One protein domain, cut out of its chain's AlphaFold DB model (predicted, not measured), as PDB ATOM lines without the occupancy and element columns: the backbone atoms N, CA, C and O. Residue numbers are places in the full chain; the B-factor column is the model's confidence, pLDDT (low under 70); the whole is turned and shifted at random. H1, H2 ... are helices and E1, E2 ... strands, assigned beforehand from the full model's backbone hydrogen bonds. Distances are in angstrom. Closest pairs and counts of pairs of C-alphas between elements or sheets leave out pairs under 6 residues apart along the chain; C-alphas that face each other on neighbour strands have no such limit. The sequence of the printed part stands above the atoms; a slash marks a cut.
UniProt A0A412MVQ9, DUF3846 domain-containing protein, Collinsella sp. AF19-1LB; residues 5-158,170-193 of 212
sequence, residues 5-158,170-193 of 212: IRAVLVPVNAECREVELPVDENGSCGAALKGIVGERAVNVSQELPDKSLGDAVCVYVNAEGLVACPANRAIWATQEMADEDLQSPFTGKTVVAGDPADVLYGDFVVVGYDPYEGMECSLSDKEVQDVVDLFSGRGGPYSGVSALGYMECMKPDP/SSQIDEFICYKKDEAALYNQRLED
ATOM      1  N   ILE A   5     -34.529 -45.264 -47.619       95.44
ATOM      2  CA  ILE A   5     -34.371 -43.880 -47.181       95.44
ATOM      3  C   ILE A   5     -33.259 -43.194 -47.963       95.44
ATOM      4  O   ILE A   5     -32.241 -43.802 -48.305       95.44
ATOM      5  N   ARG A   6     -33.458 -41.910 -48.242       97.50
ATOM      6  CA  ARG A   6     -32.472 -41.064 -48.913       97.50
ATOM      7  C   ARG A   6     -31.426 -40.581 -47.912       97.50
ATOM      8  O   ARG A   6     -31.775 -39.993 -46.890       97.50
ATOM      9  N   ALA A   7     -30.158 -40.790 -48.239       98.00
ATOM     10  CA  ALA A   7     -29.008 -40.433 -47.418       98.00
ATOM     11  C   ALA A   7     -27.890 -39.821 -48.279       98.00
ATOM     12  O   ALA A   7     -27.938 -39.857 -49.511       98.00
ATOM     13  N   VAL A   8     -26.855 -39.283 -47.633       98.50
ATOM     14  CA  VAL A   8     -25.632 -38.820 -48.301       98.50
ATOM     15  C   VAL A   8     -24.459 -39.678 -47.849       98.50
ATOM     16  O   VAL A   8     -24.144 -39.743 -46.665       98.50
ATOM     17  N   LEU A   9     -23.787 -40.316 -48.806       98.06
ATOM     18  CA  LEU A   9     -22.492 -40.953 -48.598       98.06
ATOM     19  C   LEU A   9     -21.394 -39.911 -48.813       98.06
ATOM     20  O   LEU A   9     -21.333 -39.262 -49.861       98.06
ATOM     21  N   VAL A  10     -20.503 -39.798 -47.833       97.88
ATOM     22  CA  VAL A  10     -19.280 -39.004 -47.919       97.88
ATOM     23  C   VAL A  10     -18.090 -39.961 -48.026       97.88
ATOM     24  O   VAL A  10     -17.534 -40.387 -47.009       97.88
ATOM     25  N   PRO A  11     -17.701 -40.341 -49.253       96.25
ATOM     26  CA  PRO A  11     -16.603 -41.270 -49.458       96.25
ATOM     27  C   PRO A  11     -15.258 -40.612 -49.142       96.25
ATOM     28  O   PRO A  11     -15.079 -39.395 -49.316       96.25
ATOM     29  N   VAL A  12     -14.291 -41.424 -48.720       94.50
ATOM     30  CA  VAL A  12     -12.904 -41.005 -48.505       94.50
ATOM     31  C   VAL A  12     -12.387 -40.321 -49.765       94.50
ATOM     32  O   VAL A  12     -12.287 -40.916 -50.833       94.50
ATOM     33  N   ASN A  13     -12.036 -39.040 -49.637       85.81
ATOM     34  CA  ASN A  13     -11.371 -38.255 -50.683       85.81
ATOM     35  C   ASN A  13     -12.058 -38.221 -52.059       85.81
ATOM     36  O   ASN A  13     -11.422 -37.891 -53.060       85.81
ATOM     37  N   ALA A  14     -13.361 -38.477 -52.101       92.94
ATOM     38  CA  ALA A  14     -14.199 -38.302 -53.278       92.94
ATOM     39  C   ALA A  14     -15.405 -37.417 -52.944       92.94
ATOM     40  O   ALA A  14     -15.688 -37.153 -51.774       92.94
ATOM     41  N   GLU A  15     -16.077 -36.898 -53.969       94.88
ATOM     42  CA  GLU A  15     -17.238 -36.020 -53.801       94.88
ATOM     43  C   GLU A  15     -18.387 -36.733 -53.079       94.88
ATOM     44  O   GLU A  15     -18.580 -37.944 -53.217       94.88
ATOM     45  N   CYS A  16     -19.147 -35.966 -52.295       96.50
ATOM     46  CA  CYS A  16     -20.363 -36.457 -51.660       96.50
ATOM     47  C   CYS A  16     -21.350 -36.921 -52.733       96.50
ATOM     48  O   CYS A  16     -21.485 -36.287 -53.781       96.50
ATOM     49  N   ARG A  17     -22.074 -38.005 -52.461       95.88
ATOM     50  CA  ARG A  17     -23.116 -38.496 -53.362       95.88
ATOM     51  C   ARG A  17     -24.330 -38.967 -52.592       95.88
ATOM     52  O   ARG A  17     -24.213 -39.562 -51.522       95.88
ATOM     53  N   GLU A  18     -25.495 -38.719 -53.165       97.69
ATOM     54  CA  GLU A  18     -26.746 -39.250 -52.647       97.69
ATOM     55  C   GLU A  18     -26.797 -40.766 -52.843       97.69
ATOM     56  O   GLU A  18     -26.348 -41.297 -53.863       97.69
ATOM     57  N   VAL A  19     -27.339 -41.463 -51.850       97.12
ATOM     58  CA  VAL A  19     -27.540 -42.911 -51.869       97.12
ATOM     59  C   VAL A  19     -28.910 -43.250 -51.299       97.12
ATOM     60  O   VAL A  19     -29.452 -42.530 -50.459       97.12
ATOM     61  N   GLU A  20     -29.460 -44.374 -51.742       96.75
ATOM     62  CA  GLU A  20     -30.649 -44.969 -51.142       96.75
ATOM     63  C   GLU A  20     -30.222 -46.117 -50.227       96.75
ATOM     64  O   GLU A  20     -29.546 -47.051 -50.662       96.75
ATOM     65  N   LEU A  21     -30.610 -46.046 -48.954       95.81
ATOM     66  CA  LEU A  21     -30.349 -47.091 -47.972       95.81
ATOM     67  C   LEU A  21     -31.605 -47.949 -47.801       95.81
ATOM     68  O   LEU A  21     -32.636 -47.415 -47.388       95.81
ATOM     69  N   PRO A  22     -31.549 -49.260 -48.085       94.81
ATOM     70  CA  PRO A  22     -32.638 -50.170 -47.756       94.81
ATOM     71  C   PRO A  22     -32.929 -50.163 -46.256       94.81
ATOM     72  O   PRO A  22     -31.997 -50.221 -45.447       94.81
ATOM     73  N   VAL A  23     -34.212 -50.146 -45.896       92.81
ATOM     74  CA  VAL A  23     -34.653 -50.376 -44.518       92.81
ATOM     75  C   VAL A  23     -35.149 -51.806 -44.333       92.81
ATOM     76  O   VAL A  23     -35.687 -52.433 -45.251       92.81
ATOM     77  N   ASP A  24     -34.921 -52.343 -43.139       88.62
ATOM     78  CA  ASP A  24     -35.412 -53.656 -42.742       88.62
ATOM     79  C   ASP A  24     -36.891 -53.620 -42.309       88.62
ATOM     80  O   ASP A  24     -37.567 -52.594 -42.355       88.62
ATOM     81  N   GLU A  25     -37.412 -54.771 -41.879       85.44
ATOM     82  CA  GLU A  25     -38.799 -54.915 -41.413       85.44
ATOM     83  C   GLU A  25     -39.145 -54.070 -40.172       85.44
ATOM     84  O   GLU A  25     -40.325 -53.868 -39.886       85.44
ATOM     85  N   ASN A  26     -38.138 -53.557 -39.460       82.75
ATOM     86  CA  ASN A  26     -38.295 -52.658 -38.318       82.75
ATOM     87  C   ASN A  26     -38.137 -51.180 -38.713       82.75
ATOM     88  O   ASN A  26     -38.162 -50.319 -37.836       82.75
ATOM     89  N   GLY A  27     -37.951 -50.883 -40.004       82.44
ATOM     90  CA  GLY A  27     -37.680 -49.536 -40.506       82.44
ATOM     91  C   GLY A  27     -36.236 -49.075 -40.291       82.44
ATOM     92  O   GLY A  27     -35.942 -47.904 -40.509       82.44
ATOM     93  N   SER A  28     -35.321 -49.964 -39.887       86.06
ATOM     94  CA  SER A  28     -33.925 -49.602 -39.628       86.06
ATOM     95  C   SER A  28     -33.063 -49.745 -40.878       86.06
ATOM     96  O   SER A  28     -33.094 -50.766 -41.564       86.06
ATOM     97  N   CYS A  29     -32.205 -48.756 -41.133       92.00
ATOM     98  CA  CYS A  29     -31.170 -48.825 -42.171       92.00
ATOM     99  C   CYS A  29     -29.837 -49.422 -41.670       92.00
ATOM    100  O   CYS A  29     -28.835 -49.399 -42.386       92.00
ATOM    101  N   GLY A  30     -29.793 -49.982 -40.452       92.56
ATOM    102  CA  GLY A  30     -28.553 -50.411 -39.795       92.56
ATOM    103  C   GLY A  30     -27.729 -51.439 -40.580       92.56
ATOM    104  O   GLY A  30     -26.502 -51.354 -40.608       92.56
ATOM    105  N   ALA A  31     -28.378 -52.387 -41.262       92.81
ATOM    106  CA  ALA A  31     -27.679 -53.361 -42.106       92.81
ATOM    107  C   ALA A  31     -27.022 -52.700 -43.333       92.81
ATOM    108  O   ALA A  31     -25.877 -53.011 -43.660       92.81
ATOM    109  N   ALA A  32     -27.716 -51.754 -43.973       94.38
ATOM    110  CA  ALA A  32     -27.180 -50.993 -45.099       94.38
ATOM    111  C   ALA A  32     -26.013 -50.094 -44.662       94.38
ATOM    112  O   ALA A  32     -24.974 -50.073 -45.319       94.38
ATOM    113  N   LEU A  33     -26.145 -49.422 -43.511       95.56
ATOM    114  CA  LEU A  33     -25.076 -48.614 -42.920       95.56
ATOM    115  C   LEU A  33     -23.818 -49.443 -42.663       95.56
ATOM    116  O   LEU A  33     -22.729 -49.025 -43.043       95.56
ATOM    117  N   LYS A  34     -23.956 -50.639 -42.083       95.19
ATOM    118  CA  LYS A  34     -22.820 -51.540 -41.849       95.19
ATOM    119  C   LYS A  34     -22.139 -51.997 -43.132       95.19
ATOM    120  O   LYS A  34     -20.918 -52.111 -43.149       95.19
ATOM    121  N   GLY A  35     -22.903 -52.220 -44.200       93.81
ATOM    122  CA  GLY A  35     -22.350 -52.569 -45.509       93.81
ATOM    123  C   GLY A  35     -21.482 -51.468 -46.126       93.81
ATOM    124  O   GLY A  35     -20.625 -51.774 -46.946       93.81
ATOM    125  N   ILE A  36     -21.682 -50.207 -45.725       94.94
ATOM    126  CA  ILE A  36     -20.943 -49.047 -46.248       94.94
ATOM    127  C   ILE A  36     -19.830 -48.618 -45.284       94.94
ATOM    128  O   ILE A  36     -18.678 -48.472 -45.669       94.94
ATOM    129  N   VAL A  37     -20.183 -48.406 -44.019       94.69
ATOM    130  CA  VAL A  37     -19.319 -47.817 -42.987       94.69
ATOM    131  C   VAL A  37     -18.488 -48.891 -42.263       94.69
ATOM    132  O   VAL A  37     -17.442 -48.611 -41.675       94.69
ATOM    133  N   GLY A  38     -18.934 -50.146 -42.313       93.88
ATOM    134  CA  GLY A  38     -18.351 -51.289 -41.615       93.88
ATOM    135  C   GLY A  38     -19.169 -51.736 -40.399       93.88
ATOM    136  O   GLY A  38     -20.032 -51.024 -39.887       93.88
ATOM    137  N   GLU A  39     -18.862 -52.934 -39.890       92.75
ATOM    138  CA  GLU A  39     -19.636 -53.608 -38.827       92.75
ATOM    139  C   GLU A  39     -19.779 -52.813 -37.522       92.75
ATOM    140  O   GLU A  39     -20.707 -53.049 -36.743       92.75
ATOM    141  N   ARG A  40     -18.869 -51.865 -37.280       93.44
ATOM    142  CA  ARG A  40     -18.834 -51.010 -36.089       93.44
ATOM    143  C   ARG A  40     -19.362 -49.600 -36.355       93.44
ATOM    144  O   ARG A  40     -18.843 -48.643 -35.785       93.44
ATOM    145  N   ALA A  41     -20.361 -49.478 -37.227       95.56
ATOM    146  CA  ALA A  41     -21.054 -48.219 -37.470       95.56
ATOM    147  C   ALA A  41     -21.615 -47.638 -36.157       95.56
ATOM    148  O   ALA A  41     -22.286 -48.335 -35.392       95.56
ATOM    149  N   VAL A  42     -21.330 -46.363 -35.900       96.06
ATOM    150  CA  VAL A  42     -21.783 -45.616 -34.722       96.06
ATOM    151  C   VAL A  42     -22.206 -44.211 -35.137       96.06
ATOM    152  O   VAL A  42     -21.582 -43.609 -36.010       96.06
ATOM    153  N   ASN A  43     -23.279 -43.706 -34.530       95.44
ATOM    154  CA  ASN A  43     -23.719 -42.328 -34.717       95.44
ATOM    155  C   ASN A  43     -22.836 -41.392 -33.885       95.44
ATOM    156  O   ASN A  43     -22.703 -41.618 -32.684       95.44
ATOM    157  N   VAL A  44     -22.265 -40.369 -34.523       94.81
ATOM    158  CA  VAL A  44     -21.407 -39.359 -33.890       94.81
ATOM    159  C   VAL A  44     -21.969 -37.933 -33.959       94.81
ATOM    160  O   VAL A  44     -21.251 -36.967 -33.701       94.81
ATOM    161  N   SER A  45     -23.237 -37.747 -34.355       92.19
ATOM    162  CA  SER A  45     -23.795 -36.401 -34.591       92.19
ATOM    163  C   SER A  45     -23.745 -35.495 -33.356       92.19
ATOM    164  O   SER A  45     -23.565 -34.280 -33.466       92.19
ATOM    165  N   GLN A  46     -23.840 -36.078 -32.160       89.44
ATOM    166  CA  GLN A  46     -23.809 -35.336 -30.902       89.44
ATOM    167  C   GLN A  46     -22.378 -35.018 -30.440       89.44
ATOM    168  O   GLN A  46     -22.169 -34.022 -29.746       89.44
ATOM    169  N   GLU A  47     -21.387 -35.786 -30.887       90.44
ATOM    170  CA  GLU A  47     -19.963 -35.591 -30.612       90.44
ATOM    171  C   GLU A  47     -19.291 -34.612 -31.580       90.44
ATOM    172  O   GLU A  47     -18.265 -34.029 -31.232       90.44
ATOM    173  N   LEU A  48     -19.868 -34.392 -32.768       90.94
ATOM    174  CA  LEU A  48     -19.321 -33.442 -33.735       90.94
ATOM    175  C   LEU A  48     -19.257 -32.025 -33.147       90.94
ATOM    176  O   LEU A  48     -20.262 -31.555 -32.607       90.94
ATOM    177  N   PRO A  49     -18.127 -31.309 -33.280       88.69
ATOM    178  CA  PRO A  49     -18.033 -29.944 -32.779       88.69
ATOM    179  C   PRO A  49     -18.909 -28.981 -33.590       88.69
ATOM    180  O   PRO A  49     -19.510 -28.077 -33.021       88.69
ATOM    181  N   ASP A  50     -19.025 -29.193 -34.905       88.19
ATOM    182  CA  ASP A  50     -19.890 -28.398 -35.779       88.19
ATOM    183  C   ASP A  50     -21.348 -28.853 -35.680       88.19
ATOM    184  O   ASP A  50     -21.687 -29.986 -36.023       88.19
ATOM    185  N   LYS A  51     -22.209 -27.948 -35.201       88.50
ATOM    186  CA  LYS A  51     -23.650 -28.165 -35.017       88.50
ATOM    187  C   LYS A  51     -24.506 -27.626 -36.166       88.50
ATOM    188  O   LYS A  51     -25.727 -27.607 -36.042       88.50
ATOM    189  N   SER A  52     -23.904 -27.212 -37.284       87.75
ATOM    190  CA  SER A  52     -24.612 -26.645 -38.448       87.75
ATOM    191  C   SER A  52     -25.678 -27.564 -39.041       87.75
ATOM    192  O   SER A  52     -26.698 -27.074 -39.523       87.75
ATOM    193  N   LEU A  53     -25.475 -28.880 -38.962       87.44
ATOM    194  CA  LEU A  53     -26.445 -29.879 -39.414       87.44
ATOM    195  C   LEU A  53     -27.674 -29.979 -38.485       87.44
ATOM    196  O   LEU A  53     -28.760 -30.330 -38.938       87.44
ATOM    197  N   GLY A  54     -27.543 -29.606 -37.210       88.19
ATOM    198  CA  GLY A  54     -28.621 -29.675 -36.220       88.19
ATOM    199  C   GLY A  54     -28.999 -31.100 -35.790       88.19
ATOM    200  O   GLY A  54     -28.310 -32.070 -36.094       88.19
ATOM    201  N   ASP A  55     -30.112 -31.219 -35.061       89.56
ATOM    202  CA  ASP A  55     -30.565 -32.483 -34.449       89.56
ATOM    203  C   ASP A  55     -31.407 -33.372 -35.383       89.56
ATOM    204  O   ASP A  55     -31.759 -34.492 -35.022       89.56
ATOM    205  N   ALA A  56     -31.744 -32.884 -36.579       92.19
ATOM    206  CA  ALA A  56     -32.551 -33.608 -37.567       92.19
ATOM    207  C   ALA A  56     -31.722 -34.579 -38.430       92.19
ATOM    208  O   ALA A  56     -32.198 -35.098 -39.436       92.19
ATOM    209  N   VAL A  57     -30.457 -34.809 -38.067       94.69
ATOM    210  CA  VAL A  57     -29.506 -35.583 -38.867       94.69
ATOM    211  C   VAL A  57     -28.595 -36.416 -37.976       94.69
ATOM    212  O   VAL A  57     -28.153 -36.002 -36.903       94.69
ATOM    213  N   CYS A  58     -28.293 -37.617 -38.451       95.62
ATOM    214  CA  CYS A  58     -27.362 -38.553 -37.838       95.62
ATOM    215  C   CYS A  58     -26.154 -38.746 -38.751       95.62
ATOM    216  O   CYS A  58     -26.303 -38.882 -39.966       95.62
ATOM    217  N   VAL A  59     -24.958 -38.787 -38.163       97.12
ATOM    218  CA  VAL A  59     -23.701 -38.991 -38.893       97.12
ATOM    219  C   VAL A  59     -23.113 -40.315 -38.446       97.12
ATOM    220  O   VAL A  59     -22.682 -40.448 -37.305       97.12
ATOM    221  N   TYR A  60     -23.107 -41.301 -39.335       97.69
ATOM    222  CA  TYR A  60     -22.645 -42.653 -39.052       97.69
ATOM    223  C   TYR A  60     -21.231 -42.873 -39.571       97.69
ATOM    224  O   TYR A  60     -21.001 -42.845 -40.780       97.69
ATOM    225  N   VAL A  61     -20.304 -43.146 -38.655       97.44
ATOM    226  CA  VAL A  61     -18.887 -43.423 -38.936       97.44
ATOM    227  C   VAL A  61     -18.500 -44.802 -38.413       97.44
ATOM    228  O   VAL A  61     -19.219 -45.407 -37.614       97.44
ATOM    229  N   ASN A  62     -17.345 -45.309 -38.834       96.38
ATOM    230  CA  ASN A  62     -16.787 -46.510 -38.231       96.38
ATOM    231  C   ASN A  62     -16.165 -46.146 -36.877       96.38
ATOM    232  O   ASN A  62     -15.293 -45.280 -36.815       96.38
ATOM    233  N   ALA A  63     -16.555 -46.826 -35.796       94.94
ATOM    234  CA  ALA A  63     -16.009 -46.568 -34.462       94.94
ATOM    235  C   ALA A  63     -14.487 -46.797 -34.363       94.94
ATOM    236  O   ALA A  63     -13.826 -46.216 -33.506       94.94
ATOM    237  N   GLU A  64     -13.918 -47.642 -35.228       93.62
ATOM    238  CA  GLU A  64     -12.470 -47.872 -35.325       93.62
ATOM    239  C   GLU A  64     -11.808 -46.973 -36.384       93.62
ATOM    240  O   GLU A  64     -10.617 -47.111 -36.654       93.62
ATOM    241  N   GLY A  65     -12.546 -46.018 -36.961       89.94
ATOM    242  CA  GLY A  65     -12.098 -45.198 -38.084       89.94
ATOM    243  C   GLY A  65     -10.771 -44.488 -37.829       89.94
ATOM    244  O   GLY A  65      -9.877 -44.555 -38.664       89.94
ATOM    245  N   LEU A  66     -10.593 -43.898 -36.643       88.19
ATOM    246  CA  LEU A  66      -9.353 -43.209 -36.262       88.19
ATOM    247  C   LEU A  66      -8.100 -44.104 -36.355       88.19
ATOM    248  O   LEU A  66      -7.010 -43.607 -36.627       88.19
ATOM    249  N   VAL A  67      -8.238 -45.409 -36.093       88.12
ATOM    250  CA  VAL A  67      -7.109 -46.356 -36.047       88.12
ATOM    251  C   VAL A  67      -7.007 -47.245 -37.287       88.12
ATOM    252  O   VAL A  67      -5.921 -47.737 -37.580       88.12
ATOM    253  N   ALA A  68      -8.116 -47.469 -37.992       88.12
ATOM    254  CA  ALA A  68      -8.222 -48.464 -39.059       88.12
ATOM    255  C   ALA A  68      -8.568 -47.871 -40.433       88.12
ATOM    256  O   ALA A  68      -8.451 -48.577 -41.436       88.12
ATOM    257  N   CYS A  69      -8.977 -46.603 -40.504       92.38
ATOM    258  CA  CYS A  69      -9.418 -45.969 -41.740       92.38
ATOM    259  C   CYS A  69      -8.592 -44.715 -42.069       92.38
ATOM    260  O   CYS A  69      -8.081 -44.037 -41.177       92.38
ATOM    261  N   PRO A  70      -8.465 -44.366 -43.360       93.62
ATOM    262  CA  PRO A  70      -7.830 -43.117 -43.761       93.62
ATOM    263  C   PRO A  70      -8.643 -41.903 -43.288       93.62
ATOM    264  O   PRO A  70      -9.868 -41.960 -43.159       93.62
ATOM    265  N   ALA A  71      -7.958 -40.779 -43.076       94.19
ATOM    266  CA  ALA A  71      -8.614 -39.503 -42.816       94.19
ATOM    267  C   ALA A  71      -9.468 -39.090 -44.021       94.19
ATOM    268  O   ALA A  71      -8.985 -39.072 -45.154       94.19
ATOM    269  N   ASN A  72     -10.722 -38.735 -43.756       96.00
ATOM    270  CA  ASN A  72     -11.699 -38.381 -44.771       96.00
ATOM    271  C   ASN A  72     -11.942 -36.864 -44.786       96.00
ATOM    272  O   ASN A  72     -11.367 -36.149 -45.612       96.00
ATOM    273  N   ARG A  73     -12.753 -36.350 -43.853       95.62
ATOM    274  CA  ARG A  73     -13.152 -34.935 -43.812       95.62
ATOM    275  C   ARG A  73     -12.662 -34.237 -42.560       95.62
ATOM    276  O   ARG A  73     -12.736 -34.798 -41.476       95.62
ATOM    277  N   ALA A  74     -12.179 -33.012 -42.713       94.50
ATOM    278  CA  ALA A  74     -11.900 -32.143 -41.580       94.50
ATOM    279  C   ALA A  74     -13.153 -31.359 -41.196       94.50
ATOM    280  O   ALA A  74     -13.848 -30.825 -42.063       94.50
ATOM    281  N   ILE A  75     -13.378 -31.241 -39.893       93.69
ATOM    282  CA  ILE A  75     -14.303 -30.279 -39.313       93.69
ATOM    283  C   ILE A  75     -13.484 -29.057 -38.915       93.69
ATOM    284  O   ILE A  75     -12.493 -29.167 -38.191       93.69
ATOM    285  N   TRP A  76     -13.866 -27.892 -39.424       91.81
ATOM    286  CA  TRP A  76     -13.123 -26.653 -39.221       91.81
ATOM    287  C   TRP A  76     -13.777 -25.821 -38.129       91.81
ATOM    288  O   TRP A  76     -14.992 -25.654 -38.117       91.81
ATOM    289  N   ALA A  77     -12.959 -25.270 -37.240       92.44
ATOM    290  CA  ALA A  77     -13.437 -24.442 -36.149       92.44
ATOM    291  C   ALA A  77     -14.150 -23.191 -36.678       92.44
ATOM    292  O   ALA A  77     -13.623 -22.473 -37.538       92.44
ATOM    293  N   THR A  78     -15.330 -22.908 -36.138       92.06
ATOM    294  CA  THR A  78     -16.051 -21.654 -36.378       92.06
ATOM    295  C   THR A  78     -15.650 -20.602 -35.343       92.06
ATOM    296  O   THR A  78     -14.956 -20.895 -34.368       92.06
ATOM    297  N   GLN A  79     -16.076 -19.352 -35.550       93.00
ATOM    298  CA  GLN A  79     -15.880 -18.304 -34.542       93.00
ATOM    299  C   GLN A  79     -16.633 -18.625 -33.245       93.00
ATOM    300  O   GLN A  79     -16.088 -18.419 -32.170       93.00
ATOM    301  N   GLU A  80     -17.834 -19.193 -33.351       91.75
ATOM    302  CA  GLU A  80     -18.645 -19.606 -32.202       91.75
ATOM    303  C   GLU A  80     -17.912 -20.635 -31.333       91.75
ATOM    304  O   GLU A  80     -17.793 -20.441 -30.130       91.75
ATOM    305  N   MET A  81     -17.295 -21.655 -31.941       93.31
ATOM    306  CA  MET A  81     -16.493 -22.638 -31.199       93.31
ATOM    307  C   MET A  81     -15.308 -22.008 -30.458       93.31
ATOM    308  O   MET A  81     -14.971 -22.428 -29.352       93.31
ATOM    309  N   ALA A  82     -14.650 -21.020 -31.075       92.69
ATOM    310  CA  ALA A  82     -13.546 -20.304 -30.445       92.69
ATOM    311  C   ALA A  82     -14.036 -19.441 -29.270       92.69
ATOM    312  O   ALA A  82     -13.382 -19.398 -28.229       92.69
ATOM    313  N   ASP A  83     -15.195 -18.796 -29.419       93.12
ATOM    314  CA  ASP A  83     -15.823 -17.973 -28.380       93.12
ATOM    315  C   ASP A  83     -16.338 -18.821 -27.197       93.12
ATOM    316  O   ASP A  83     -16.398 -18.333 -26.068       93.12
ATOM    317  N   GLU A  84     -16.666 -20.094 -27.436       92.88
ATOM    318  CA  GLU A  84     -17.063 -21.085 -26.423       92.88
ATOM    319  C   GLU A  84     -15.882 -21.821 -25.764       92.88
ATOM    320  O   GLU A  84     -16.082 -22.766 -24.996       92.88
ATOM    321  N   ASP A  85     -14.645 -21.399 -26.038       92.69
ATOM    322  CA  ASP A  85     -13.425 -22.022 -25.515       92.69
ATOM    323  C   ASP A  85     -13.300 -23.526 -25.848       92.69
ATOM    324  O   ASP A  85     -12.682 -24.297 -25.096       92.69
ATOM    325  N   LEU A  86     -13.849 -23.967 -26.993       90.44
ATOM    326  CA  LEU A  86     -13.764 -25.361 -27.431       90.44
ATOM    327  C   LEU A  86     -12.295 -25.788 -27.521       90.44
ATOM    328  O   LEU A  86     -11.489 -25.186 -28.232       90.44
ATOM    329  N   GLN A  87     -11.935 -26.850 -26.800       89.56
ATOM    330  CA  GLN A  87     -10.569 -27.363 -26.806       89.56
ATOM    331  C   GLN A  87     -10.341 -28.272 -28.010       89.56
ATOM    332  O   GLN A  87     -11.076 -29.230 -28.233       89.56
ATOM    333  N   SER A  88      -9.266 -28.006 -28.746       84.19
ATOM    334  CA  SER A  88      -8.785 -28.884 -29.804       84.19
ATOM    335  C   SER A  88      -8.395 -30.241 -29.206       84.19
ATOM    336  O   SER A  88      -7.519 -30.277 -28.329       84.19
ATOM    337  N   PRO A  89      -8.941 -31.366 -29.703       80.81
ATOM    338  CA  PRO A  89      -8.549 -32.699 -29.242       80.81
ATOM    339  C   PRO A  89      -7.082 -33.020 -29.577       80.81
ATOM    340  O   PRO A  89      -6.500 -33.946 -29.013       80.81
ATOM    341  N   PHE A  90      -6.461 -32.237 -30.464       78.12
ATOM    342  CA  PHE A  90      -5.104 -32.451 -30.954       78.12
ATOM    343  C   PHE A  90      -4.050 -31.659 -30.179       78.12
ATOM    344  O   PHE A  90      -2.965 -32.172 -29.906       78.12
ATOM    345  N   THR A  91      -4.345 -30.401 -29.838       79.12
ATOM    346  CA  THR A  91      -3.379 -29.506 -29.172       79.12
ATOM    347  C   THR A  91      -3.677 -29.285 -27.691       79.12
ATOM    348  O   THR A  91      -2.800 -28.812 -26.965       79.12
ATOM    349  N   GLY A  92      -4.897 -29.598 -27.240       83.00
ATOM    350  CA  GLY A  92      -5.367 -29.304 -25.885       83.00
ATOM    351  C   GLY A  92      -5.470 -27.807 -25.576       83.00
ATOM    352  O   GLY A  92      -5.457 -27.438 -24.405       83.00
ATOM    353  N   LYS A  93      -5.496 -26.953 -26.608       87.00
ATOM    354  CA  LYS A  93      -5.722 -25.504 -26.512       87.00
ATOM    355  C   LYS A  93      -7.068 -25.151 -27.135       87.00
ATOM    356  O   LYS A  93      -7.563 -25.897 -27.980       87.00
ATOM    357  N   THR A  94      -7.600 -23.982 -26.779       89.94
ATOM    358  CA  THR A  94      -8.773 -23.407 -27.446       89.94
ATOM    359  C   THR A  94      -8.533 -23.322 -28.953       89.94
ATOM    360  O   THR A  94      -7.470 -22.867 -29.385       89.94
ATOM    361  N   VAL A  95      -9.505 -23.782 -29.740       89.94
ATOM    362  CA  VAL A  95      -9.467 -23.687 -31.202       89.94
ATOM    363  C   VAL A  95      -9.492 -22.226 -31.646       89.94
ATOM    364  O   VAL A  95     -10.153 -21.385 -31.041       89.94
ATOM    365  N   VAL A  96      -8.793 -21.917 -32.735       90.75
ATOM    366  CA  VAL A  96      -8.928 -20.631 -33.428       90.75
ATOM    367  C   VAL A  96      -9.855 -20.831 -34.616       90.75
ATOM    368  O   VAL A  96      -9.777 -21.859 -35.284       90.75
ATOM    369  N   ALA A  97     -10.721 -19.859 -34.908       91.50
ATOM    370  CA  ALA A  97     -11.591 -19.922 -36.077       91.50
ATOM    371  C   ALA A  97     -10.773 -20.209 -37.347       91.50
ATOM    372  O   ALA A  97      -9.860 -19.470 -37.720       91.50
ATOM    373  N   GLY A  98     -11.118 -21.303 -38.014       88.12
ATOM    374  CA  GLY A  98     -10.416 -21.812 -39.175       88.12
ATOM    375  C   GLY A  98      -9.252 -22.760 -38.898       88.12
ATOM    376  O   GLY A  98      -8.665 -23.230 -39.864       88.12
ATOM    377  N   ASP A  99      -8.928 -23.108 -37.661       90.12
ATOM    378  CA  ASP A  99      -8.091 -24.281 -37.398       90.12
ATOM    379  C   ASP A  99      -8.919 -25.574 -37.514       90.12
ATOM    380  O   ASP A  99     -10.152 -25.535 -37.442       90.12
ATOM    381  N   PRO A 100      -8.282 -26.742 -37.708       90.31
ATOM    382  CA  PRO A 100      -8.970 -28.019 -37.583       90.31
ATOM    383  C   PRO A 100      -9.524 -28.213 -36.164       90.31
ATOM    384  O   PRO A 100      -8.774 -28.199 -35.185       90.31
ATOM    385  N   ALA A 101     -10.837 -28.409 -36.064       91.81
ATOM    386  CA  ALA A 101     -11.517 -28.762 -34.821       91.81
ATOM    387  C   ALA A 101     -11.562 -30.283 -34.628       91.81
ATOM    388  O   ALA A 101     -11.346 -30.757 -33.517       91.81
ATOM    389  N   ASP A 102     -11.791 -31.040 -35.705       92.62
ATOM    390  CA  ASP A 102     -11.793 -32.504 -35.692       92.62
ATOM    391  C   ASP A 102     -11.539 -33.090 -37.095       92.62
ATOM    392  O   ASP A 102     -11.507 -32.363 -38.094       92.62
ATOM    393  N   VAL A 103     -11.358 -34.408 -37.184       94.12
ATOM    394  CA  VAL A 103     -11.238 -35.164 -38.434       94.12
ATOM    395  C   VAL A 103     -12.116 -36.414 -38.365       94.12
ATOM    396  O   VAL A 103     -11.996 -37.224 -37.454       94.12
ATOM    397  N   LEU A 104     -12.958 -36.605 -39.379       95.50
ATOM    398  CA  LEU A 104     -13.705 -37.837 -39.620       95.50
ATOM    399  C   LEU A 104     -12.886 -38.802 -40.480       95.50
ATOM    400  O   LEU A 104     -12.196 -38.381 -41.413       95.50
ATOM    401  N   TYR A 105     -12.990 -40.098 -40.190       95.50
ATOM    402  CA  TYR A 105     -12.182 -41.159 -40.796       95.50
ATOM    403  C   TYR A 105     -13.054 -42.224 -41.457       95.50
ATOM    404  O   TYR A 105     -14.115 -42.567 -40.937       95.50
ATOM    405  N   GLY A 106     -12.558 -42.784 -42.562       96.62
ATOM    406  CA  GLY A 106     -13.281 -43.769 -43.366       96.62
ATOM    407  C   GLY A 106     -14.490 -43.184 -44.085       96.62
ATOM    408  O   GLY A 106     -14.791 -41.994 -43.962       96.62
ATOM    409  N   ASP A 107     -15.165 -44.021 -44.867       97.31
ATOM    410  CA  ASP A 107     -16.447 -43.655 -45.463       97.31
ATOM    411  C   ASP A 107     -17.470 -43.456 -44.346       97.31
ATOM    412  O   ASP A 107     -17.530 -44.231 -43.389       97.31
ATOM    413  N   PHE A 108     -18.279 -42.410 -44.465       97.50
ATOM    414  CA  PHE A 108     -19.351 -42.151 -43.515       97.50
ATOM    415  C   PHE A 108     -20.624 -41.736 -44.231       97.50
ATOM    416  O   PHE A 108     -20.603 -41.274 -45.376       97.50
ATOM    417  N   VAL A 109     -21.745 -41.939 -43.552       98.12
ATOM    418  CA  VAL A 109     -23.073 -41.727 -44.121       98.12
ATOM    419  C   VAL A 109     -23.857 -40.780 -43.233       98.12
ATOM    420  O   VAL A 109     -23.884 -40.942 -42.015       98.12
ATOM    421  N   VAL A 110     -24.503 -39.798 -43.850       97.88
ATOM    422  CA  VAL A 110     -25.415 -38.874 -43.179       97.88
ATOM    423  C   VAL A 110     -26.847 -39.248 -43.536       97.88
ATOM    424  O   VAL A 110     -27.173 -39.412 -44.713       97.88
ATOM    425  N   VAL A 111     -27.688 -39.401 -42.517       97.19
ATOM    426  CA  VAL A 111     -29.081 -39.852 -42.634       97.19
ATOM    427  C   VAL A 111     -29.984 -38.874 -41.893       97.19
ATOM    428  O   VAL A 111     -29.584 -38.349 -40.855       97.19
ATOM    429  N   GLY A 112     -31.189 -38.631 -42.410       96.25
ATOM    430  CA  GLY A 112     -32.191 -37.834 -41.706       96.25
ATOM    431  C   GLY A 112     -32.649 -38.534 -40.431       96.25
ATOM    432  O   GLY A 112     -32.583 -39.760 -40.311       96.25
ATOM    433  N   TYR A 113     -33.106 -37.758 -39.460       94.31
ATOM    434  CA  TYR A 113     -33.610 -38.265 -38.194       94.31
ATOM    435  C   TYR A 113     -34.866 -37.505 -37.794       94.31
ATOM    436  O   TYR A 113     -34.862 -36.276 -37.722       94.31
ATOM    437  N   ASP A 114     -35.940 -38.243 -37.514       92.19
ATOM    438  CA  ASP A 114     -37.143 -37.673 -36.927       92.19
ATOM    439  C   ASP A 114     -37.018 -37.713 -35.392       92.19
ATOM    440  O   ASP A 114     -37.127 -38.788 -34.793       92.19
ATOM    441  N   PRO A 115     -36.813 -36.568 -34.714       87.94
ATOM    442  CA  PRO A 115     -36.678 -36.536 -33.261       87.94
ATOM    443  C   PRO A 115     -37.994 -36.805 -32.518       87.94
ATOM    444  O   PRO A 115     -37.961 -37.090 -31.319       87.94
ATOM    445  N   TYR A 116     -39.147 -36.697 -33.184       89.06
ATOM    446  CA  TYR A 116     -40.450 -36.989 -32.589       89.06
ATOM    447  C   TYR A 116     -40.739 -38.486 -32.588       89.06
ATOM    448  O   TYR A 116     -41.264 -39.005 -31.599       89.06
ATOM    449  N   GLU A 117     -40.393 -39.171 -33.676       86.44
ATOM    450  CA  GLU A 117     -40.577 -40.620 -33.810       86.44
ATOM    451  C   GLU A 117     -39.375 -41.416 -33.277       86.44
ATOM    452  O   GLU A 117     -39.521 -42.576 -32.893       86.44
ATOM    453  N   GLY A 118     -38.208 -40.776 -33.164       87.69
ATOM    454  CA  GLY A 118     -36.980 -41.384 -32.661       87.69
ATOM    455  C   GLY A 118     -36.354 -42.379 -33.639       87.69
ATOM    456  O   GLY A 118     -35.768 -43.369 -33.202       87.69
ATOM    457  N   MET A 119     -36.520 -42.150 -34.944       88.75
ATOM    458  CA  MET A 119     -36.112 -43.072 -36.007       88.75
ATOM    459  C   MET A 119     -35.468 -42.350 -37.189       88.75
ATOM    460  O   MET A 119     -35.728 -41.169 -37.435       88.75
ATOM    461  N   GLU A 120     -34.621 -43.067 -37.929       92.12
ATOM    462  CA  GLU A 120     -34.053 -42.559 -39.172       92.12
ATOM    463  C   GLU A 120     -35.131 -42.319 -40.234       92.12
ATOM    464  O   GLU A 120     -36.085 -43.085 -40.384       92.12
ATOM    465  N   CYS A 121     -34.942 -41.259 -41.013       94.06
ATOM    466  CA  CYS A 121     -35.819 -40.888 -42.109       94.06
ATOM    467  C   CYS A 121     -35.012 -40.383 -43.316       94.06
ATOM    468  O   CYS A 121     -33.796 -40.189 -43.263       94.06
ATOM    469  N   SER A 122     -35.693 -40.213 -44.448       96.44
ATOM    470  CA  SER A 122     -35.079 -39.652 -45.652       96.44
ATOM    471  C   SER A 122     -34.692 -38.193 -45.450       96.44
ATOM    472  O   SER A 122     -35.515 -37.397 -45.000       96.44
ATOM    473  N   LEU A 123     -33.491 -37.825 -45.896       97.56
ATOM    474  CA  LEU A 123     -33.083 -36.425 -45.986       97.56
ATOM    475  C   LEU A 123     -33.982 -35.648 -46.958       97.56
ATOM    476  O   LEU A 123     -34.235 -36.070 -48.096       97.56
ATOM    477  N   SER A 124     -34.409 -34.465 -46.532       96.81
ATOM    478  CA  SER A 124     -35.001 -33.458 -47.408       96.81
ATOM    479  C   SER A 124     -33.955 -32.860 -48.357       96.81
ATOM    480  O   SER A 124     -32.752 -32.925 -48.110       96.81
ATOM    481  N   ASP A 125     -34.403 -32.219 -49.440       97.31
ATOM    482  CA  ASP A 125     -33.499 -31.554 -50.396       97.31
ATOM    483  C   ASP A 125     -32.599 -30.511 -49.733       97.31
ATOM    484  O   ASP A 125     -31.439 -30.352 -50.107       97.31
ATOM    485  N   LYS A 126     -33.133 -29.810 -48.727       95.69
ATOM    486  CA  LYS A 126     -32.365 -28.831 -47.971       95.69
ATOM    487  C   LYS A 126     -31.271 -29.509 -47.147       95.69
ATOM    488  O   LYS A 126     -30.134 -29.067 -47.206       95.69
ATOM    489  N   GLU A 127     -31.596 -30.573 -46.417       97.25
ATOM    490  CA  GLU A 127     -30.609 -31.272 -45.585       97.25
ATOM    491  C   GLU A 127     -29.523 -31.930 -46.438       97.25
ATOM    492  O   GLU A 127     -28.351 -31.872 -46.080       97.25
ATOM    493  N   VAL A 128     -29.874 -32.482 -47.606       97.44
ATOM    494  CA  VAL A 128     -28.871 -32.950 -48.575       97.44
ATOM    495  C   VAL A 128     -27.937 -31.812 -48.981       97.44
ATOM    496  O   VAL A 128     -26.721 -31.995 -48.954       97.44
ATOM    497  N   GLN A 129     -28.478 -30.639 -49.322       95.94
ATOM    498  CA  GLN A 129     -27.662 -29.487 -49.703       95.94
ATOM    499  C   GLN A 129     -26.757 -29.021 -48.555       95.94
ATOM    500  O   GLN A 129     -25.568 -28.818 -48.780       95.94
ATOM    501  N   ASP A 130     -27.288 -28.919 -47.335       94.62
ATOM    502  CA  ASP A 130     -26.534 -28.487 -46.153       94.62
ATOM    503  C   ASP A 130     -25.369 -29.461 -45.855       94.62
ATOM    504  O   ASP A 130     -24.240 -29.033 -45.598       94.62
ATOM    505  N   VAL A 131     -25.597 -30.777 -45.983       95.31
ATOM    506  CA  VAL A 131     -24.549 -31.809 -45.847       95.31
ATOM    507  C   VAL A 131     -23.498 -31.696 -46.951       95.31
ATOM    508  O   VAL A 131     -22.295 -31.754 -46.681       95.31
ATOM    509  N   VAL A 132     -23.929 -31.546 -48.206       95.69
ATOM    510  CA  VAL A 132     -23.016 -31.416 -49.347       95.69
ATOM    511  C   VAL A 132     -22.166 -30.155 -49.208       95.69
ATOM    512  O   VAL A 132     -20.952 -30.236 -49.396       95.69
ATOM    513  N   ASP A 133     -22.749 -29.020 -48.827       93.62
ATOM    514  CA  ASP A 133     -22.031 -27.753 -48.666       93.62
ATOM    515  C   ASP A 133     -20.968 -27.839 -47.565       93.62
ATOM    516  O   ASP A 133     -19.820 -27.420 -47.775       93.62
ATOM    517  N   LEU A 134     -21.309 -28.466 -46.432       92.50
ATOM    518  CA  LEU A 134     -20.371 -28.699 -45.334       92.50
ATOM    519  C   LEU A 134     -19.155 -29.528 -45.790       92.50
ATOM    520  O   LEU A 134     -18.012 -29.186 -45.470       92.50
ATOM    521  N   PHE A 135     -19.384 -30.575 -46.592       94.25
ATOM    522  CA  PHE A 135     -18.363 -31.567 -46.968       94.25
ATOM    523  C   PHE A 135     -17.806 -31.464 -48.400       94.25
ATOM    524  O   PHE A 135     -17.109 -32.384 -48.851       94.25
ATOM    525  N   SER A 136     -18.070 -30.359 -49.107       87.94
ATOM    526  CA  SER A 136     -17.546 -30.099 -50.466       87.94
ATOM    527  C   SER A 136     -16.625 -28.879 -50.549       87.94
ATOM    528  O   SER A 136     -15.738 -28.843 -51.397       87.94
ATOM    529  N   GLY A 137     -16.801 -27.886 -49.670       85.81
ATOM    530  CA  GLY A 137     -15.969 -26.682 -49.634       85.81
ATOM    531  C   GLY A 137     -14.649 -26.894 -48.889       85.81
ATOM    532  O   GLY A 137     -13.808 -27.714 -49.251       85.81
ATOM    533  N   ARG A 138     -14.454 -26.149 -47.797       84.94
ATOM    534  CA  ARG A 138     -13.270 -26.305 -46.938       84.94
ATOM    535  C   ARG A 138     -13.198 -27.700 -46.300       84.94
ATOM    536  O   ARG A 138     -12.110 -28.238 -46.117       84.94
ATOM    537  N   GLY A 139     -14.355 -28.292 -46.008       87.50
ATOM    538  CA  GLY A 139     -14.521 -29.691 -45.604       87.50
ATOM    539  C   GLY A 139     -14.572 -30.668 -46.782       87.50
ATOM    540  O   GLY A 139     -15.096 -31.762 -46.629       87.50
ATOM    541  N   GLY A 140     -14.077 -30.280 -47.960       91.12
ATOM    542  CA  GLY A 140     -14.085 -31.076 -49.185       91.12
ATOM    543  C   GLY A 140     -13.212 -32.336 -49.144       91.12
ATOM    544  O   GLY A 140     -12.556 -32.625 -48.133       91.12
ATOM    545  N   PRO A 141     -13.149 -33.081 -50.260       93.50
ATOM    546  CA  PRO A 141     -12.190 -34.168 -50.447       93.50
ATOM    547  C   PRO A 141     -10.766 -33.765 -50.030       93.50
ATOM    548  O   PRO A 141     -10.326 -32.650 -50.309       93.50
ATOM    549  N   TYR A 142     -10.031 -34.666 -49.370       90.19
ATOM    550  CA  TYR A 142      -8.673 -34.442 -48.846       90.19
ATOM    551  C   TYR A 142      -8.542 -33.418 -47.711       90.19
ATOM    552  O   TYR A 142      -7.423 -33.155 -47.250       90.19
ATOM    553  N   SER A 143      -9.643 -32.845 -47.219       93.81
ATOM    554  CA  SER A 143      -9.590 -31.904 -46.095       93.81
ATOM    555  C   SER A 143      -9.088 -32.570 -44.813       93.81
ATOM    556  O   SER A 143      -8.265 -31.972 -44.125       93.81
ATOM    557  N   GLY A 144      -9.474 -33.825 -44.537       93.06
ATOM    558  CA  GLY A 144      -8.991 -34.572 -43.369       93.06
ATOM    559  C   GLY A 144      -7.475 -34.769 -43.388       93.06
ATOM    560  O   GLY A 144      -6.788 -34.498 -42.406       93.06
ATOM    561  N   VAL A 145      -6.927 -35.149 -44.546       91.00
ATOM    562  CA  VAL A 145      -5.475 -35.264 -44.757       91.00
ATOM    563  C   VAL A 145      -4.768 -33.922 -44.556       91.00
ATOM    564  O   VAL A 145      -3.741 -33.851 -43.883       91.00
ATOM    565  N   SER A 146      -5.328 -32.849 -45.117       88.69
ATOM    566  CA  SER A 146      -4.754 -31.503 -45.009       88.69
ATOM    567  C   SER A 146      -4.752 -31.002 -43.562       88.69
ATOM    568  O   SER A 146      -3.771 -30.409 -43.119       88.69
ATOM    569  N   ALA A 147      -5.817 -31.289 -42.808       89.75
ATOM    570  CA  ALA A 147      -5.897 -30.997 -41.383       89.75
ATOM    571  C   ALA A 147      -4.825 -31.749 -40.590       89.75
ATOM    572  O   ALA A 147      -4.107 -31.126 -39.812       89.75
ATOM    573  N   LEU A 148      -4.660 -33.058 -40.818       88.56
ATOM    574  CA  LEU A 148      -3.595 -33.832 -40.168       88.56
ATOM    575  C   LEU A 148      -2.206 -33.253 -40.474       88.56
ATOM    576  O   LEU A 148      -1.417 -33.061 -39.554       88.56
ATOM    577  N   GLY A 149      -1.930 -32.911 -41.737       85.38
ATOM    578  CA  GLY A 149      -0.670 -32.275 -42.133       85.38
ATOM    579  C   GLY A 149      -0.426 -30.951 -41.406       85.38
ATOM    580  O   GLY A 149       0.645 -30.752 -40.841       85.38
ATOM    581  N   TYR A 150      -1.438 -30.082 -41.340       82.62
ATOM    582  CA  TYR A 150      -1.367 -28.823 -40.590       82.62
ATOM    583  C   TYR A 150      -1.054 -29.048 -39.104       82.62
ATOM    584  O   TYR A 150      -0.219 -28.359 -38.520       82.62
ATOM    585  N   MET A 151      -1.696 -30.043 -38.490       79.69
ATOM    586  CA  MET A 151      -1.531 -30.335 -37.066       79.69
ATOM    587  C   MET A 151      -0.164 -30.917 -36.728       79.69
ATOM    588  O   MET A 151       0.392 -30.569 -35.688       79.69
ATOM    589  N   GLU A 152       0.411 -31.750 -37.597       76.94
ATOM    590  CA  GLU A 152       1.770 -32.252 -37.383       76.94
ATOM    591  C   GLU A 152       2.817 -31.136 -37.395       76.94
ATOM    592  O   GLU A 152       3.767 -31.178 -36.617       76.94
ATOM    593  N   CYS A 153       2.592 -30.078 -38.173       68.50
ATOM    594  CA  CYS A 153       3.466 -28.901 -38.189       68.50
ATOM    595  C   CYS A 153       3.366 -28.060 -36.914       68.50
ATOM    596  O   CYS A 153       4.308 -27.366 -36.540       68.50
ATOM    597  N   MET A 154       2.206 -28.090 -36.260       69.50
ATOM    598  CA  MET A 154       1.930 -27.313 -35.051       69.50
ATOM    599  C   MET A 154       2.446 -27.989 -33.777       69.50
ATOM    600  O   MET A 154       2.464 -27.356 -32.714       69.50
ATOM    601  N   LYS A 155       2.863 -29.262 -33.838       65.12
ATOM    602  CA  LYS A 155       3.467 -29.931 -32.683       65.12
ATOM    603  C   LYS A 155       4.812 -29.262 -32.374       65.12
ATOM    604  O   LYS A 155       5.673 -29.202 -33.246       65.12
ATOM    605  N   PRO A 156       5.028 -28.758 -31.145       53.81
ATOM    606  CA  PRO A 156       6.314 -28.183 -30.782       53.81
ATOM    607  C   PRO A 156       7.387 -29.276 -30.846       53.81
ATOM    608  O   PRO A 156       7.327 -30.246 -30.089       53.81
ATOM    609  N   ASP A 157       8.357 -29.125 -31.748       50.81
ATOM    610  CA  ASP A 157       9.487 -30.045 -31.867       50.81
ATOM    611  C   ASP A 157      10.322 -30.017 -30.569       50.81
ATOM    612  O   ASP A 157      10.838 -28.958 -30.188       50.81
ATOM    613  N   PRO A 158      10.515 -31.154 -29.873       47.66
ATOM    614  CA  PRO A 158      11.401 -31.220 -28.715       47.66
ATOM    615  C   PRO A 158      12.869 -30.875 -29.031       47.66
ATOM    616  O   PRO A 158      13.644 -30.663 -28.097       47.66
ATOM    617  N   SER A 170       8.525 -26.444 -45.550       53.53
ATOM    618  CA  SER A 170       7.446 -26.552 -46.550       53.53
ATOM    619  C   SER A 170       7.513 -27.829 -47.396       53.53
ATOM    620  O   SER A 170       6.477 -28.417 -47.680       53.53
ATOM    621  N   SER A 171       8.708 -28.307 -47.755       57.38
ATOM    622  CA  SER A 171       8.838 -29.524 -48.566       57.38
ATOM    623  C   SER A 171       8.499 -30.797 -47.794       57.38
ATOM    624  O   SER A 171       7.960 -31.722 -48.389       57.38
ATOM    625  N   GLN A 172       8.749 -30.840 -46.481       60.22
ATOM    626  CA  GLN A 172       8.333 -31.972 -45.641       60.22
ATOM    627  C   GLN A 172       6.808 -32.019 -45.467       60.22
ATOM    628  O   GLN A 172       6.223 -33.100 -45.405       60.22
ATOM    629  N   ILE A 173       6.154 -30.853 -45.438       60.56
ATOM    630  CA  ILE A 173       4.689 -30.736 -45.380       60.56
ATOM    631  C   ILE A 173       4.065 -31.232 -46.678       60.56
ATOM    632  O   ILE A 173       3.168 -32.075 -46.651       60.56
ATOM    633  N   ASP A 174       4.559 -30.724 -47.807       65.69
ATOM    634  CA  ASP A 174       4.078 -31.124 -49.126       65.69
ATOM    635  C   ASP A 174       4.264 -32.633 -49.329       65.69
ATOM    636  O   ASP A 174       3.341 -33.306 -49.788       65.69
ATOM    637  N   GLU A 175       5.406 -33.187 -48.906       68.62
ATOM    638  CA  GLU A 175       5.689 -34.623 -48.970       68.62
ATOM    639  C   GLU A 175       4.738 -35.452 -48.090       68.62
ATOM    640  O   GLU A 175       4.182 -36.445 -48.565       68.62
ATOM    641  N   PHE A 176       4.466 -35.030 -46.848       71.31
ATOM    642  CA  PHE A 176       3.518 -35.726 -45.966       71.31
ATOM    643  C   PHE A 176       2.085 -35.696 -46.511       71.31
ATOM    644  O   PHE A 176       1.395 -36.720 -46.518       71.31
ATOM    645  N   ILE A 177       1.635 -34.534 -47.000       73.12
ATOM    646  CA  ILE A 177       0.312 -34.393 -47.615       73.12
ATOM    647  C   ILE A 177       0.225 -35.278 -48.859       73.12
ATOM    648  O   ILE A 177      -0.790 -35.948 -49.044       73.12
ATOM    649  N   CYS A 178       1.273 -35.326 -49.687       74.94
ATOM    650  CA  CYS A 178       1.311 -36.191 -50.864       74.94
ATOM    651  C   CYS A 178       1.230 -37.670 -50.475       74.94
ATOM    652  O   CYS A 178       0.341 -38.364 -50.958       74.94
ATOM    653  N   TYR A 179       2.045 -38.121 -49.518       73.50
ATOM    654  CA  TYR A 179       2.004 -39.496 -49.015       73.50
ATOM    655  C   TYR A 179       0.603 -39.900 -48.527       73.50
ATOM    656  O   TYR A 179       0.102 -40.973 -48.856       73.50
ATOM    657  N   LYS A 180      -0.069 -39.030 -47.764       73.50
ATOM    658  CA  LYS A 180      -1.416 -39.309 -47.252       73.50
ATOM    659  C   LYS A 180      -2.500 -39.267 -48.329       73.50
ATOM    660  O   LYS A 180      -3.481 -40.004 -48.228       73.50
ATOM    661  N   LYS A 181      -2.330 -38.443 -49.366       75.62
ATOM    662  CA  LYS A 181      -3.188 -38.482 -50.557       75.62
ATOM    663  C   LYS A 181      -3.022 -39.802 -51.311       75.62
ATOM    664  O   LYS A 181      -4.031 -40.404 -51.669       75.62
ATOM    665  N   ASP A 182      -1.787 -40.273 -51.471       80.12
ATOM    666  CA  ASP A 182      -1.480 -41.544 -52.132       80.12
ATOM    667  C   ASP A 182      -2.040 -42.744 -51.347       80.12
ATOM    668  O   ASP A 182      -2.679 -43.623 -51.925       80.12
ATOM    669  N   GLU A 183      -1.884 -42.757 -50.016       75.56
ATOM    670  CA  GLU A 183      -2.442 -43.794 -49.129       75.56
ATOM    671  C   GLU A 183      -3.965 -43.924 -49.294       75.56
ATOM    672  O   GLU A 183      -4.510 -45.029 -49.352       75.56
ATOM    673  N   ALA A 184      -4.659 -42.795 -49.424       72.25
ATOM    674  CA  ALA A 184      -6.098 -42.790 -49.616       72.25
ATOM    675  C   ALA A 184      -6.532 -43.115 -51.055       72.25
ATOM    676  O   ALA A 184      -7.565 -43.754 -51.243       72.25
ATOM    677  N   ALA A 185      -5.742 -42.753 -52.069       77.12
ATOM    678  CA  ALA A 185      -5.990 -43.197 -53.440       77.12
ATOM    679  C   ALA A 185      -5.925 -44.733 -53.544       77.12
ATOM    680  O   ALA A 185      -6.789 -45.350 -54.165       77.12
ATOM    681  N   LEU A 186      -4.967 -45.362 -52.852       77.38
ATOM    682  CA  LEU A 186      -4.866 -46.823 -52.743       77.38
ATOM    683  C   LEU A 186      -6.031 -47.456 -51.964       77.38
ATOM    684  O   LEU A 186      -6.356 -48.624 -52.175       77.38
ATOM    685  N   TYR A 187      -6.643 -46.732 -51.024       76.44
ATOM    686  CA  TYR A 187      -7.862 -47.185 -50.347       76.44
ATOM    687  C   TYR A 187      -9.054 -47.207 -51.312       76.44
ATOM    688  O   TYR A 187      -9.696 -48.245 -51.446       76.44
ATOM    689  N   ASN A 188      -9.278 -46.119 -52.052       76.44
ATOM    690  CA  ASN A 188     -10.375 -46.035 -53.020       76.44
ATOM    691  C   ASN A 188     -10.233 -47.069 -54.144       76.44
ATOM    692  O   ASN A 188     -11.209 -47.727 -54.488       76.44
ATOM    693  N   GLN A 189      -9.012 -47.283 -54.650       75.50
ATOM    694  CA  GLN A 189      -8.751 -48.322 -55.648       75.50
ATOM    695  C   GLN A 189      -9.110 -49.722 -55.127       75.50
ATOM    696  O   GLN A 189      -9.748 -50.496 -55.833       75.50
ATOM    697  N   ARG A 190      -8.748 -50.045 -53.878       73.38
ATOM    698  CA  ARG A 190      -9.097 -51.340 -53.275       73.38
ATOM    699  C   ARG A 190     -10.604 -51.521 -53.124       73.38
ATOM    700  O   ARG A 190     -11.091 -52.608 -53.405       73.38
ATOM    701  N   LEU A 191     -11.331 -50.477 -52.726       66.69
ATOM    702  CA  LEU A 191     -12.794 -50.526 -52.666       66.69
ATOM    703  C   LEU A 191     -13.417 -50.758 -54.049       66.69
ATOM    704  O   LEU A 191     -14.349 -51.549 -54.172       66.69
ATOM    705  N   GLU A 192     -12.906 -50.099 -55.092       70.00
ATOM    706  CA  GLU A 192     -13.368 -50.310 -56.469       70.00
ATOM    707  C   GLU A 192     -13.078 -51.739 -56.958       70.00
ATOM    708  O   GLU A 192     -13.953 -52.366 -57.557       70.00
ATOM    709  N   ASP A 193     -11.897 -52.283 -56.653       68.06
ATOM    710  CA  ASP A 193     -11.513 -53.654 -57.008       68.06
ATOM    711  C   ASP A 193     -12.350 -54.702 -56.250       68.06
ATOM    712  O   ASP A 193     -12.786 -55.696 -56.837       68.06
TER     713      ASP A 193
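Overview. This is residues 5 to 158 and 170 to 193 of the 212 residues of the protein "DUF3846 domain-containing protein" of Collinsella sp. AF19-1LB (UniProt A0A412MVQ9). A strongly twisted sheet of six strands, E1, E2, E3, E4, E7 and E8, curls round the short helix H1 on one face, with H4 over E1 on the opposite face. Next to it is a small sheet of two strands, E5 and E6, on which H5 packs; the long helix H6 touches H5 with residues 173 to 181 alone and runs on past it, while H3 and the stretch 84 to 99 lie beyond the end of E5. The printed part has 178 residues, with six named helices and eight named strands in the order E1 E2 H1 E3 E4 H2 E5 H3 E6 E7 E8 H4 H5 H6, a mixed class; neighbour strands are antiparallel in both sheets. It is compact, with a radius of gyration of the C-alphas of 16.6 A and spans of 57 by 44 by 25 A.

Arrangement. E1, residues 5 to 10, and E2, residues 17 to 22, form a hairpin, with N 7 and O 19 2.9 A apart. On the other side of E1 lies E7, residues 108 to 114, with N 8 and O 110 at 2.9 A. H1, residues 30 to 37, is on this branched sheet; its C-alpha 37 and that of Phe 108 in E7 are the closest of the two, 5.7 A. E3, residues 41 to 43, and E4, residues 57 to 62, form a hairpin, with N 42 and O 61 at 2.9 A. E7 has E1 and E8, residues 119 to 121, on one side and E4 on the other; N 58 and O 111 are 2.8 A apart, and in the hairpin of E7 and E8 N 114 and O 119 are 2.9 A apart. H2, residues 65 to 68, comes closest to E6, residues 100 to 105, at the C-alphas of Gly 65 and Tyr 105, 4.9 A. E6 is the antiparallel neighbour of E5, residues 71 to 76, with N 75 and O 102 at 2.8 A. H3, residues 79 to 83, touches no helix. H4, residues 125 to 136, is on the face opposite to H1, at a height over the sheet of 8.7 A, and runs along E1 at 1 degree on the local plane. The closest C-alphas of E5 and H5, residues 143 to 154, are those of Ala 74 and Gly 144, 4.2 A. H5 and H6, residues 170 to 193, touch, the closest C-alphas being those of Gly 149 and Ile 177, 6.0 A, at a shallow tilt of 30 degrees, opposite ways. Every O i to N i+4 pair is within hydrogen-bond range in H1, H3, H4, H5 and H6; H2 is too short for one.

Along the chain. E1 begins at C-alpha 5, (-34.371, -43.880, -47.181). E7 is 19.5 A long, H4 16.0 A and H5 16.6 A. H6, 34.7 A, ends at C-alpha 193, (-11.513, -53.654, -57.008).

Size, cuts and confidence. The two C-alphas farthest apart, those of Glu 25 and Pro 158, are 56.9 A apart. Residues 159 to 169 are not printed, and C-alphas 158 and 170 are 18.9 A apart across the cut. The links E3 to E4 and H3 to E6 are long. The pLDDT is under 70 at residues 153 to 158, 170 to 175, 191 and 193.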